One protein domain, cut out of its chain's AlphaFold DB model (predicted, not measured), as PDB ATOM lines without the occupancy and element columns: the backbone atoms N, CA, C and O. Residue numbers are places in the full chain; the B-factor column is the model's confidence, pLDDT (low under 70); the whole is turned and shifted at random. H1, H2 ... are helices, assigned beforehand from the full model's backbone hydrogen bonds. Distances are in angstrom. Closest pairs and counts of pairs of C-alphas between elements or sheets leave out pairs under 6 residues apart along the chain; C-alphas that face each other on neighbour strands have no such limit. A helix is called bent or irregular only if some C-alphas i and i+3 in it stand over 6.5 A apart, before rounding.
ATOM      1  N   LYS A 182      51.311 -16.192  -6.347       80.31
ATOM      2  CA  LYS A 182      50.261 -15.400  -7.004       80.31
ATOM      3  C   LYS A 182      50.383 -15.442  -8.524       80.31
ATOM      4  O   LYS A 182      49.373 -15.550  -9.204       80.31
ATOM      5  N   GLU A 183      51.607 -15.446  -9.046       81.88
ATOM      6  CA  GLU A 183      51.886 -15.458 -10.485       81.88
ATOM      7  C   GLU A 183      51.408 -16.748 -11.170       81.88
ATOM      8  O   GLU A 183      51.089 -16.734 -12.353       81.88
ATOM      9  N   SER A 184      51.332 -17.856 -10.426       86.56
ATOM     10  CA  SER A 184      50.860 -19.160 -10.915       86.56
ATOM     11  C   SER A 184      49.422 -19.483 -10.502       86.56
ATOM     12  O   SER A 184      48.935 -20.568 -10.809       86.56
ATOM     13  N   ALA A 185      48.733 -18.590  -9.781       90.50
ATOM     14  CA  ALA A 185      47.436 -18.895  -9.173       90.50
ATOM     15  C   ALA A 185      46.389 -19.329 -10.213       90.50
ATOM     16  O   ALA A 185      45.669 -20.298  -9.982       90.50
ATOM     17  N   SER A 186      46.358 -18.672 -11.378       92.88
ATOM     18  CA  SER A 186      45.458 -19.029 -12.483       92.88
ATOM     19  C   SER A 186      45.692 -20.462 -12.972       92.88
ATOM     20  O   SER A 186      44.749 -21.249 -13.029       92.88
ATOM     21  N   ASP A 187      46.944 -20.829 -13.263       95.31
ATOM     22  CA  ASP A 187      47.285 -22.172 -13.749       95.31
ATOM     23  C   ASP A 187      47.015 -23.242 -12.678       95.31
ATOM     24  O   ASP A 187      46.526 -24.328 -12.987       95.31
ATOM     25  N   VAL A 188      47.278 -22.928 -11.402       95.75
ATOM     26  CA  VAL A 188      46.965 -23.805 -10.263       95.75
ATOM     27  C   VAL A 188      45.457 -24.052 -10.176       95.75
ATOM     28  O   VAL A 188      45.030 -25.206 -10.131       95.75
ATOM     29  N   ILE A 189      44.639 -22.996 -10.184       95.69
ATOM     30  CA  ILE A 189      43.173 -23.101 -10.105       95.69
ATOM     31  C   ILE A 189      42.625 -23.883 -11.301       95.69
ATOM     32  O   ILE A 189      41.768 -24.758 -11.131       95.69
ATOM     33  N   GLU A 190      43.133 -23.617 -12.504       96.38
ATOM     34  CA  GLU A 190      42.693 -24.312 -13.709       96.38
ATOM     35  C   GLU A 190      43.081 -25.798 -13.685       96.38
ATOM     36  O   GLU A 190      42.245 -26.656 -13.985       96.38
ATOM     37  N   LEU A 191      44.301 -26.128 -13.250       97.12
ATOM     38  CA  LEU A 191      44.746 -27.512 -13.114       97.12
ATOM     39  C   LEU A 191      43.906 -28.280 -12.092       97.12
ATOM     40  O   LEU A 191      43.428 -29.374 -12.391       97.12
ATOM     41  N   LEU A 192      43.661 -27.704 -10.914       97.00
ATOM     42  CA  LEU A 192      42.806 -28.328  -9.902       97.00
ATOM     43  C   LEU A 192      41.379 -28.528 -10.418       97.00
ATOM     44  O   LEU A 192      40.787 -29.586 -10.196       97.00
ATOM     45  N   THR A 193      40.848 -27.559 -11.167       96.75
ATOM     46  CA  THR A 193      39.531 -27.665 -11.806       96.75
ATOM     47  C   THR A 193      39.490 -28.805 -12.824       96.75
ATOM     48  O   THR A 193      38.536 -29.587 -12.829       96.75
ATOM     49  N   LEU A 194      40.517 -28.936 -13.667       96.94
ATOM     50  CA  LEU A 194      40.625 -30.006 -14.659       96.94
ATOM     51  C   LEU A 194      40.715 -31.385 -13.995       96.94
ATOM     52  O   LEU A 194      39.980 -32.302 -14.370       96.94
ATOM     53  N   VAL A 195      41.579 -31.532 -12.990       96.12
ATOM     54  CA  VAL A 195      41.773 -32.790 -12.254       96.12
ATOM     55  C   VAL A 195      40.500 -33.186 -11.505       96.12
ATOM     56  O   VAL A 195      40.105 -34.355 -11.528       96.12
ATOM     57  N   LEU A 196      39.796 -32.213 -10.916       96.25
ATOM     58  CA  LEU A 196      38.492 -32.435 -10.302       96.25
ATOM     59  C   LEU A 196      37.480 -32.922 -11.339       96.25
ATOM     60  O   LEU A 196      36.904 -33.994 -11.164       96.25
ATOM     61  N   LYS A 197      37.292 -32.201 -12.449       95.06
ATOM     62  CA  LYS A 197      36.358 -32.602 -13.518       95.06
ATOM     63  C   LYS A 197      36.648 -34.007 -14.052       95.06
ATOM     64  O   LYS A 197      35.705 -34.764 -14.243       95.06
ATOM     65  N   SER A 198      37.923 -34.369 -14.167       93.75
ATOM     66  CA  SER A 198      38.378 -35.679 -14.658       93.75
ATOM     67  C   SER A 198      38.247 -36.818 -13.635       93.75
ATOM     68  O   SER A 198      38.598 -37.952 -13.936       93.75
ATOM     69  N   GLY A 199      37.782 -36.544 -12.410       94.00
ATOM     70  CA  GLY A 199      37.637 -37.563 -11.361       94.00
ATOM     71  C   GLY A 199      38.964 -38.042 -10.761       94.00
ATOM     72  O   GLY A 199      38.983 -39.043 -10.055       94.00
ATOM     73  N   LEU A 200      40.061 -37.325 -11.017       94.31
ATOM     74  CA  LEU A 200      41.420 -37.678 -10.586       94.31
ATOM     75  C   LEU A 200      41.850 -36.940  -9.307       94.31
ATOM     76  O   LEU A 200      42.962 -37.129  -8.818       94.31
ATOM     77  N   PHE A 201      40.989 -36.068  -8.780       94.94
ATOM     78  CA  PHE A 201      41.302 -35.226  -7.632       94.94
ATOM     79  C   PHE A 201      41.297 -36.006  -6.321       94.94
ATOM     80  O   PHE A 201      40.375 -36.772  -6.046       94.94
ATOM     81  N   TYR A 202      42.283 -35.703  -5.483       91.44
ATOM     82  CA  TYR A 202      42.354 -36.074  -4.075       91.44
ATOM     83  C   TYR A 202      42.916 -34.880  -3.276       91.44
ATOM     84  O   TYR A 202      43.661 -34.088  -3.853       91.44
ATOM     85  N   PRO A 203      42.599 -34.709  -1.979       89.56
ATOM     86  CA  PRO A 203      42.957 -33.496  -1.229       89.56
ATOM     87  C   PRO A 203      44.452 -33.136  -1.259       89.56
ATOM     88  O   PRO A 203      44.806 -31.990  -1.534       89.56
ATOM     89  N   ASP A 204      45.336 -34.124  -1.087       90.12
ATOM     90  CA  ASP A 204      46.792 -33.907  -1.105       90.12
ATOM     91  C   ASP A 204      47.338 -33.492  -2.479       90.12
ATOM     92  O   ASP A 204      48.467 -33.007  -2.580       90.12
ATOM     93  N   PHE A 205      46.548 -33.627  -3.550       92.88
ATOM     94  CA  PHE A 205      46.933 -33.169  -4.881       92.88
ATOM     95  C   PHE A 205      47.172 -31.656  -4.917       92.88
ATOM     96  O   PHE A 205      48.017 -31.183  -5.672       92.88
ATOM     97  N   VAL A 206      46.497 -30.891  -4.056       93.50
ATOM     98  CA  VAL A 206      46.715 -29.444  -3.936       93.50
ATOM     99  C   VAL A 206      48.155 -29.146  -3.523       93.50
ATOM    100  O   VAL A 206      48.804 -28.309  -4.143       93.50
ATOM    101  N   ASN A 207      48.691 -29.876  -2.540       92.19
ATOM    102  CA  ASN A 207      50.085 -29.730  -2.110       92.19
ATOM    103  C   ASN A 207      51.059 -30.059  -3.243       92.19
ATOM    104  O   ASN A 207      52.050 -29.355  -3.433       92.19
ATOM    105  N   VAL A 208      50.756 -31.104  -4.015       92.00
ATOM    106  CA  VAL A 208      51.556 -31.507  -5.177       92.00
ATOM    107  C   VAL A 208      51.591 -30.395  -6.225       92.00
ATOM    108  O   VAL A 208      52.671 -30.023  -6.671       92.00
ATOM    109  N   VAL A 209      50.436 -29.828  -6.581       93.56
ATOM    110  CA  VAL A 209      50.342 -28.746  -7.573       93.56
ATOM    111  C   VAL A 209      51.066 -27.489  -7.096       93.56
ATOM    112  O   VAL A 209      51.832 -26.897  -7.848       93.56
ATOM    113  N   VAL A 210      50.885 -27.096  -5.835       91.94
ATOM    114  CA  VAL A 210      51.561 -25.917  -5.272       91.94
ATOM    115  C   VAL A 210      53.083 -26.096  -5.264       91.94
ATOM    116  O   VAL A 210      53.815 -25.160  -5.590       91.94
ATOM    117  N   ALA A 211      53.572 -27.304  -4.970       91.31
ATOM    118  CA  ALA A 211      54.999 -27.619  -4.971       91.31
ATOM    119  C   ALA A 211      55.646 -27.583  -6.370       91.31
ATOM    120  O   ALA A 211      56.854 -27.371  -6.466       91.31
ATOM    121  N   MET A 212      54.873 -27.745  -7.452       91.31
ATOM    122  CA  MET A 212      55.387 -27.665  -8.830       91.31
ATOM    123  C   MET A 212      55.827 -26.244  -9.224       91.31
ATOM    124  O   MET A 212      56.627 -26.086 -10.146       91.31
ATOM    125  N   GLY A 213      55.333 -25.205  -8.539       88.94
ATOM    126  CA  GLY A 213      55.743 -23.818  -8.764       88.94
ATOM    127  C   GLY A 213      55.571 -23.360 -10.218       88.94
ATOM    128  O   GLY A 213      54.472 -23.404 -10.764       88.94
ATOM    129  N   GLY A 214      56.659 -22.906 -10.851       87.81
ATOM    130  CA  GLY A 214      56.637 -22.417 -12.240       87.81
ATOM    131  C   GLY A 214      56.263 -23.482 -13.280       87.81
ATOM    132  O   GLY A 214      55.686 -23.146 -14.312       87.81
ATOM    133  N   GLY A 215      56.495 -24.761 -12.977       93.19
ATOM    134  CA  GLY A 215      56.221 -25.863 -13.895       93.19
ATOM    135  C   GLY A 215      54.740 -26.247 -14.000       93.19
ATOM    136  O   GLY A 215      54.383 -27.047 -14.866       93.19
ATOM    137  N   VAL A 216      53.853 -25.682 -13.164       95.62
ATOM    138  CA  VAL A 216      52.402 -25.972 -13.197       95.62
ATOM    139  C   VAL A 216      51.814 -25.725 -14.584       95.62
ATOM    140  O   VAL A 216      51.002 -26.525 -15.048       95.62
ATOM    141  N   LYS A 217      52.260 -24.672 -15.276       96.19
ATOM    142  CA  LYS A 217      51.799 -24.350 -16.630       96.19
ATOM    143  C   LYS A 217      52.068 -25.493 -17.613       96.19
ATOM    144  O   LYS A 217      51.156 -25.935 -18.307       96.19
ATOM    145  N   SER A 218      53.288 -26.026 -17.629       97.00
ATOM    146  CA  SER A 218      53.662 -27.162 -18.483       97.00
ATOM    147  C   SER A 218      52.862 -28.422 -18.139       97.00
ATOM    148  O   SER A 218      52.421 -29.145 -19.037       97.00
ATOM    149  N   VAL A 219      52.612 -28.670 -16.849       97.69
ATOM    150  CA  VAL A 219      51.765 -29.785 -16.394       97.69
ATOM    151  C   VAL A 219      50.324 -29.617 -16.873       97.69
ATOM    152  O   VAL A 219      49.730 -30.584 -17.354       97.69
ATOM    153  N   LEU A 220      49.775 -28.406 -16.778       97.75
ATOM    154  CA  LEU A 220      48.431 -28.060 -17.227       97.75
ATOM    155  C   LEU A 220      48.274 -28.206 -18.744       97.75
ATOM    156  O   LEU A 220      47.299 -28.805 -19.194       97.75
ATOM    157  N   GLU A 221      49.230 -27.718 -19.535       97.81
ATOM    158  CA  GLU A 221      49.234 -27.888 -20.993       97.81
ATOM    159  C   GLU A 221      49.203 -29.368 -21.390       97.81
ATOM    160  O   GLU A 221      48.384 -29.777 -22.221       97.81
ATOM    161  N   GLY A 222      50.056 -30.185 -20.764       97.81
ATOM    162  CA  GLY A 222      50.061 -31.624 -21.001       97.81
ATOM    163  C   GLY A 222      48.765 -32.296 -20.539       97.81
ATOM    164  O   GLY A 222      48.202 -33.110 -21.267       97.81
ATOM    165  N   ALA A 223      48.216 -31.897 -19.389       98.06
ATOM    166  CA  ALA A 223      46.955 -32.435 -18.887       98.06
ATOM    167  C   ALA A 223      45.780 -32.121 -19.826       98.06
ATOM    168  O   ALA A 223      45.000 -33.021 -20.132       98.06
ATOM    169  N   LYS A 224      45.669 -30.881 -20.329       98.06
ATOM    170  CA  LYS A 224      44.637 -30.484 -21.305       98.06
ATOM    171  C   LYS A 224      44.738 -31.299 -22.594       98.06
ATOM    172  O   LYS A 224      43.715 -31.756 -23.094       98.06
ATOM    173  N   ARG A 225      45.959 -31.517 -23.098       97.25
ATOM    174  CA  ARG A 225      46.227 -32.336 -24.294       97.25
ATOM    175  C   ARG A 225      45.752 -33.777 -24.123       97.25
ATOM    176  O   ARG A 225      45.102 -34.321 -25.008       97.25
ATOM    177  N   LEU A 226      46.059 -34.396 -22.986       96.88
ATOM    178  CA  LEU A 226      45.619 -35.766 -22.713       96.88
ATOM    179  C   LEU A 226      44.109 -35.835 -22.444       96.88
ATOM    180  O   LEU A 226      43.454 -36.788 -22.860       96.88
ATOM    181  N   ALA A 227      43.543 -34.821 -21.786       96.62
ATOM    182  CA  ALA A 227      42.110 -34.748 -21.510       96.62
ATOM    183  C   ALA A 227      41.284 -34.605 -22.792       96.62
ATOM    184  O   ALA A 227      40.264 -35.266 -22.920       96.62
ATOM    185  N   SER A 228      41.735 -33.816 -23.775       95.31
ATOM    186  CA  SER A 228      41.021 -33.646 -25.051       95.31
ATOM    187  C   SER A 228      40.967 -34.911 -25.914       95.31
ATOM    188  O   SER A 228      40.297 -34.916 -26.943       95.31
ATOM    189  N   ARG A 229      41.707 -35.955 -25.533       93.88
ATOM    190  CA  ARG A 229      41.714 -37.269 -26.181       93.88
ATOM    191  C   ARG A 229      41.197 -38.386 -25.268       93.88
ATOM    192  O   ARG A 229      41.369 -39.547 -25.612       93.88
ATOM    193  N   ASP A 230      40.625 -38.050 -24.111       92.88
ATOM    194  CA  ASP A 230      40.123 -39.008 -23.114       92.88
ATOM    195  C   ASP A 230      41.170 -40.031 -22.621       92.88
ATOM    196  O   ASP A 230      40.840 -41.129 -22.178       92.88
ATOM    197  N   ILE A 231      42.455 -39.660 -22.650       94.19
ATOM    198  CA  ILE A 231      43.583 -40.496 -22.192       94.19
ATOM    199  C   ILE A 231      44.243 -39.950 -20.916       94.19
ATOM    200  O   ILE A 231      45.291 -40.444 -20.492       94.19
ATOM    201  N   LEU A 232      43.661 -38.915 -20.293       95.56
ATOM    202  CA  LEU A 232      44.217 -38.316 -19.080       95.56
ATOM    203  C   LEU A 232      44.169 -39.281 -17.888       95.56
ATOM    204  O   LEU A 232      43.133 -39.756 -17.436       95.56
ATOM    205  N   ASN A 233      45.377 -39.536 -17.414       93.69
ATOM    206  CA  ASN A 233      45.822 -40.449 -16.387       93.69
ATOM    207  C   ASN A 233      46.110 -39.951 -14.961       93.69
ATOM    208  O   ASN A 233      46.764 -38.921 -14.839       93.69
ATOM    209  N   ALA A 234      45.860 -40.732 -13.899       92.88
ATOM    210  CA  ALA A 234      46.566 -40.520 -12.620       92.88
ATOM    211  C   ALA A 234      48.093 -40.731 -12.753       92.88
ATOM    212  O   ALA A 234      48.885 -40.005 -12.153       92.88
ATOM    213  N   GLY A 235      48.511 -41.687 -13.590       92.81
ATOM    214  CA  GLY A 235      49.910 -41.986 -13.903       92.81
ATOM    215  C   GLY A 235      50.654 -40.810 -14.535       92.81
ATOM    216  O   GLY A 235      51.820 -40.599 -14.215       92.81
ATOM    217  N   TYR A 236      49.982 -39.988 -15.352       95.69
ATOM    218  CA  TYR A 236      50.574 -38.755 -15.885       95.69
ATOM    219  C   TYR A 236      51.028 -37.822 -14.755       95.69
ATOM    220  O   TYR A 236      52.192 -37.425 -14.713       95.69
ATOM    221  N   PHE A 237      50.143 -37.526 -13.801       95.06
ATOM    222  CA  PHE A 237      50.456 -36.636 -12.681       95.06
ATOM    223  C   PHE A 237      51.500 -37.223 -11.728       95.06
ATOM    224  O   PHE A 237      52.355 -36.496 -11.219       95.06
ATOM    225  N   ASP A 238      51.459 -38.539 -11.521       92.81
ATOM    226  CA  ASP A 238      52.427 -39.259 -10.694       92.81
ATOM    227  C   ASP A 238      53.866 -39.123 -11.194       92.81
ATOM    228  O   ASP A 238      54.792 -39.156 -10.383       92.81
ATOM    229  N   ILE A 239      54.049 -38.966 -12.503       95.12
ATOM    230  CA  ILE A 239      55.359 -38.779 -13.125       95.12
ATOM    231  C   ILE A 239      55.678 -37.289 -13.290       95.12
ATOM    232  O   ILE A 239      56.773 -36.850 -12.939       95.12
ATOM    233  N   ALA A 240      54.706 -36.488 -13.737       95.44
ATOM    234  CA  ALA A 240      54.875 -35.055 -13.972       95.44
ATOM    235  C   ALA A 240      55.284 -34.279 -12.710       95.44
ATOM    236  O   ALA A 240      56.019 -33.303 -12.811       95.44
ATOM    237  N   LYS A 241      54.883 -34.726 -11.510       93.44
ATOM    238  CA  LYS A 241      55.295 -34.085 -10.247       93.44
ATOM    239  C   LYS A 241      56.808 -34.086 -10.003       93.44
ATOM    240  O   LYS A 241      57.292 -33.216  -9.289       93.44
ATOM    241  N   SER A 242      57.546 -35.034 -10.586       92.06
ATOM    242  CA  SER A 242      59.004 -35.131 -10.433       92.06
ATOM    243  C   SER A 242      59.771 -34.274 -11.443       92.06
ATOM    244  O   SER A 242      60.918 -33.918 -11.189       92.06
ATOM    245  N   ASN A 243      59.160 -33.947 -12.586       91.94
ATOM    246  CA  ASN A 243      59.751 -33.108 -13.629       91.94
ATOM    247  C   ASN A 243      58.659 -32.271 -14.327       91.94
ATOM    248  O   ASN A 243      58.286 -32.561 -15.470       91.94
ATOM    249  N   PRO A 244      58.101 -31.258 -13.638       94.38
ATOM    250  CA  PRO A 244      56.929 -30.536 -14.128       94.38
ATOM    251  C   PRO A 244      57.224 -29.723 -15.394       94.38
ATOM    252  O   PRO A 244      56.358 -29.599 -16.255       94.38
ATOM    253  N   GLU A 245      58.460 -29.254 -15.569       93.94
ATOM    254  CA  GLU A 245      58.867 -28.472 -16.742       93.94
ATOM    255  C   GLU A 245      58.787 -29.276 -18.049       93.94
ATOM    256  O   GLU A 245      58.405 -28.733 -19.085       93.94
ATOM    257  N   ASN A 246      59.075 -30.585 -18.008       93.44
ATOM    258  CA  ASN A 246      58.991 -31.454 -19.187       93.44
ATOM    259  C   ASN A 246      57.598 -32.078 -19.400       93.44
ATOM    260  O   ASN A 246      57.386 -32.815 -20.363       93.44
ATOM    261  N   ALA A 247      56.623 -31.802 -18.528       96.94
ATOM    262  CA  ALA A 247      55.332 -32.497 -18.524       96.94
ATOM    263  C   ALA A 247      54.527 -32.315 -19.829       96.94
ATOM    264  O   ALA A 247      53.911 -33.264 -20.317       96.94
ATOM    265  N   SER A 248      54.598 -31.133 -20.450       96.88
ATOM    266  CA  SER A 248      53.966 -30.860 -21.753       96.88
ATOM    267  C   SER A 248      54.567 -31.725 -22.872       96.88
ATOM    268  O   SER A 248      53.840 -32.240 -23.725       96.88
ATOM    269  N   MET A 249      55.887 -31.949 -22.851       96.00
ATOM    270  CA  MET A 249      56.563 -32.829 -23.809       96.00
ATOM    271  C   MET A 249      56.201 -34.294 -23.565       96.00
ATOM    272  O   MET A 249      55.776 -34.981 -24.489       96.00
ATOM    273  N   PHE A 250      56.254 -34.729 -22.305       97.44
ATOM    274  CA  PHE A 250      55.843 -36.069 -21.893       97.44
ATOM    275  C   PHE A 250      54.414 -36.409 -22.356       97.44
ATOM    276  O   PHE A 250      54.171 -37.494 -22.887       97.44
ATOM    277  N   ALA A 251      53.474 -35.464 -22.256       97.50
ATOM    278  CA  ALA A 251      52.120 -35.637 -22.781       97.50
ATOM    279  C   ALA A 251      52.079 -35.842 -24.307       97.50
ATOM    280  O   ALA A 251      51.279 -36.643 -24.787       97.50
ATOM    281  N   LYS A 252      52.945 -35.171 -25.084       96.62
ATOM    282  CA  LYS A 252      53.048 -35.386 -26.543       96.62
ATOM    283  C   LYS A 252      53.569 -36.780 -26.876       96.62
ATOM    284  O   LYS A 252      53.102 -37.390 -27.836       96.62
ATOM    285  N   HIS A 253      54.518 -37.300 -26.097       96.31
ATOM    286  CA  HIS A 253      54.978 -38.678 -26.269       96.31
ATOM    287  C   HIS A 253      53.870 -39.683 -25.963       96.31
ATOM    288  O   HIS A 253      53.672 -40.607 -26.749       96.31
ATOM    289  N   ILE A 254      53.116 -39.483 -24.873       96.50
ATOM    290  CA  ILE A 254      51.949 -40.320 -24.556       96.50
ATOM    291  C   ILE A 254      50.956 -40.307 -25.722       96.50
ATOM    292  O   ILE A 254      50.571 -41.358 -26.227       96.50
ATOM    293  N   GLU A 255      50.583 -39.113 -26.177       94.56
ATOM    294  CA  GLU A 255      49.633 -38.906 -27.268       94.56
ATOM    295  C   GLU A 255      50.045 -39.632 -28.559       94.56
ATOM    296  O   GLU A 255      49.202 -40.199 -29.255       94.56
ATOM    297  N   LEU A 256      51.340 -39.626 -28.885       93.94
ATOM    298  CA  LEU A 256      51.858 -40.277 -30.083       93.94
ATOM    299  C   LEU A 256      51.752 -41.807 -30.017       93.94
ATOM    300  O   LEU A 256      51.466 -42.438 -31.041       93.94
ATOM    301  N   LEU A 257      52.028 -42.369 -28.837       94.19
ATOM    302  CA  LEU A 257      52.287 -43.795 -28.627       94.19
ATOM    303  C   LEU A 257      51.061 -44.585 -28.164       94.19
ATOM    304  O   LEU A 257      51.025 -45.799 -28.366       94.19
ATOM    305  N   VAL A 258      50.068 -43.922 -27.560       89.69
ATOM    306  CA  VAL A 258      48.887 -44.593 -26.996       89.69
ATOM    307  C   VAL A 258      48.096 -45.362 -28.059       89.69
ATOM    308  O   VAL A 258      47.733 -46.510 -27.829       89.69
ATOM    309  N   ASP A 259      47.929 -44.791 -29.257       84.25
ATOM    310  CA  ASP A 259      47.177 -45.421 -30.357       84.25
ATOM    311  C   ASP A 259      47.892 -46.639 -30.952       84.25
ATOM    312  O   ASP A 259      47.292 -47.433 -31.668       84.25
ATOM    313  N   SER A 260      49.200 -46.754 -30.722       85.75
ATOM    314  CA  SER A 260      50.017 -47.870 -31.205       85.75
ATOM    315  C   SER A 260      50.143 -48.984 -30.163       85.75
ATOM    316  O   SER A 260      50.908 -49.917 -30.383       85.75
ATOM    317  N   GLU A 261      49.452 -48.861 -29.019       86.56
ATOM    318  CA  GLU A 261      49.536 -49.774 -27.867       86.56
ATOM    319  C   GLU A 261      50.976 -49.998 -27.368       86.56
ATOM    320  O   GLU A 261      51.287 -50.972 -26.686       86.56
ATOM    321  N   LEU A 262      51.879 -49.063 -27.680       90.81
ATOM    322  CA  LEU A 262      53.289 -49.161 -27.313       90.81
ATOM    323  C   LEU A 262      53.541 -48.750 -25.868       90.81
ATOM    324  O   LEU A 262      54.635 -48.992 -25.364       90.81
ATOM    325  N   ILE A 263      52.560 -48.128 -25.205       91.44
ATOM    326  CA  ILE A 263      52.681 -47.656 -23.826       91.44
ATOM    327  C   ILE A 263      51.556 -48.141 -22.904       91.44
ATOM    328  O   ILE A 263      50.369 -47.939 -23.139       91.44
ATOM    329  N   ASP A 264      51.999 -48.734 -21.799       89.19
ATOM    330  CA  ASP A 264      51.327 -48.977 -20.529       89.19
ATOM    331  C   ASP A 264      50.979 -47.708 -19.733       89.19
ATOM    332  O   ASP A 264      51.797 -47.306 -18.905       89.19
ATOM    333  N   MET A 265      49.807 -47.083 -19.880       88.19
ATOM    334  CA  MET A 265      49.435 -45.922 -19.044       88.19
ATOM    335  C   MET A 265      49.278 -46.245 -17.538       88.19
ATOM    336  O   MET A 265      49.117 -45.339 -16.718       88.19
ATOM    337  N   ARG A 266      49.328 -47.520 -17.140       88.25
ATOM    338  CA  ARG A 266      49.415 -47.997 -15.747       88.25
ATOM    339  C   ARG A 266      50.843 -48.386 -15.351       88.25
ATOM    340  O   ARG A 266      51.139 -48.526 -14.162       88.25
ATOM    341  N   ASN A 267      51.746 -48.533 -16.318       91.31
ATOM    342  CA  ASN A 267      53.129 -48.928 -16.098       91.31
ATOM    343  C   ASN A 267      54.005 -47.716 -15.753       91.31
ATOM    344  O   ASN A 267      54.608 -47.073 -16.613       91.31
TER     345      ASN A 267
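This is residues 182 to 267 of the 371 residues of an uncharacterized protein of Legionella waltersii (UniProt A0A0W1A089). Three longer helices, H1, H3 and H5, are set side by side in a row with H3 in the middle, and they run the same way. The two short helices, H2 and H4, lie over one side of this row and run back the other way, and the tail after H5, residues 259 to 267, folds back toward that same side. You have 86 printed residues with five named helices, H1 to H5 in chain order, and no named strand: the class is all helix. The whole is compact, with a radius of gyration of the C-alphas of 12.1 A, and its outline is elongated, spanning 40 by 23 by 21 A.

Begin with the longest helix, H1, residues 182 to 197: find C-alpha 182 at (50.261, -15.400, -7.004), and from there it runs 23.1 A to C-alpha 197 at (36.358, -32.602, -13.518). H1 is irregular, with C-alphas 183 and 186 7.6 A apart. Next comes H2, residues 205 to 211. H3, residues 213 to 227, is 21.6 A long and only just irregular, with C-alphas 214 and 217 6.8 A apart. H4 holds residues 234 to 240. Look last for H5, residues 244 to 258, 20.7 A long and ending at C-alpha 258, (48.887, -44.593, -26.996); it is irregular, with C-alphas 245 and 248 7.4 A apart.

From H1, go to Leu 191, whose C-alpha is 5.5 A from that of Leu 220 in H3, the closest pair; H1 and H3 touch at a shallow tilt of 29 degrees, the same way. H1 and H2 form a helical hairpin: they touch with residues 188 to 192 of H1 alone, closest at the C-alphas of Val 188 and Val 209, 6.6 A, at a shallow tilt of 23 degrees, opposite ways. H3 is the hub, touching three other helices. It touches H5 the same way at a shallow tilt of 15 degrees, and the closest C-alphas, of Gly 222 and Ser 248, are 4.0 A apart. H3 and H4, a helical hairpin, only just touch, with 3 pairs of C-alphas within 8 A, the closest being Val 219 and Ala 240 at 6.6 A. H1 is apart from H4 and H5. Every O i to N i+4 pair is within hydrogen-bond range in H2 and H4; the figures are 10 of 12 in H1, 9 of 11 in H3 and 9 of 11 in H5.

Look for the two C-alphas farthest apart at Lys 182 and Ser 260, 40.5 A. The printed part has no cut. The links H2 to H3 and H4 to H5 are tight, H1 to H2 and H3 to H4 are short, and no link is long. The mean pLDDT of the printed part is 93.5, and no printed residue is under 70.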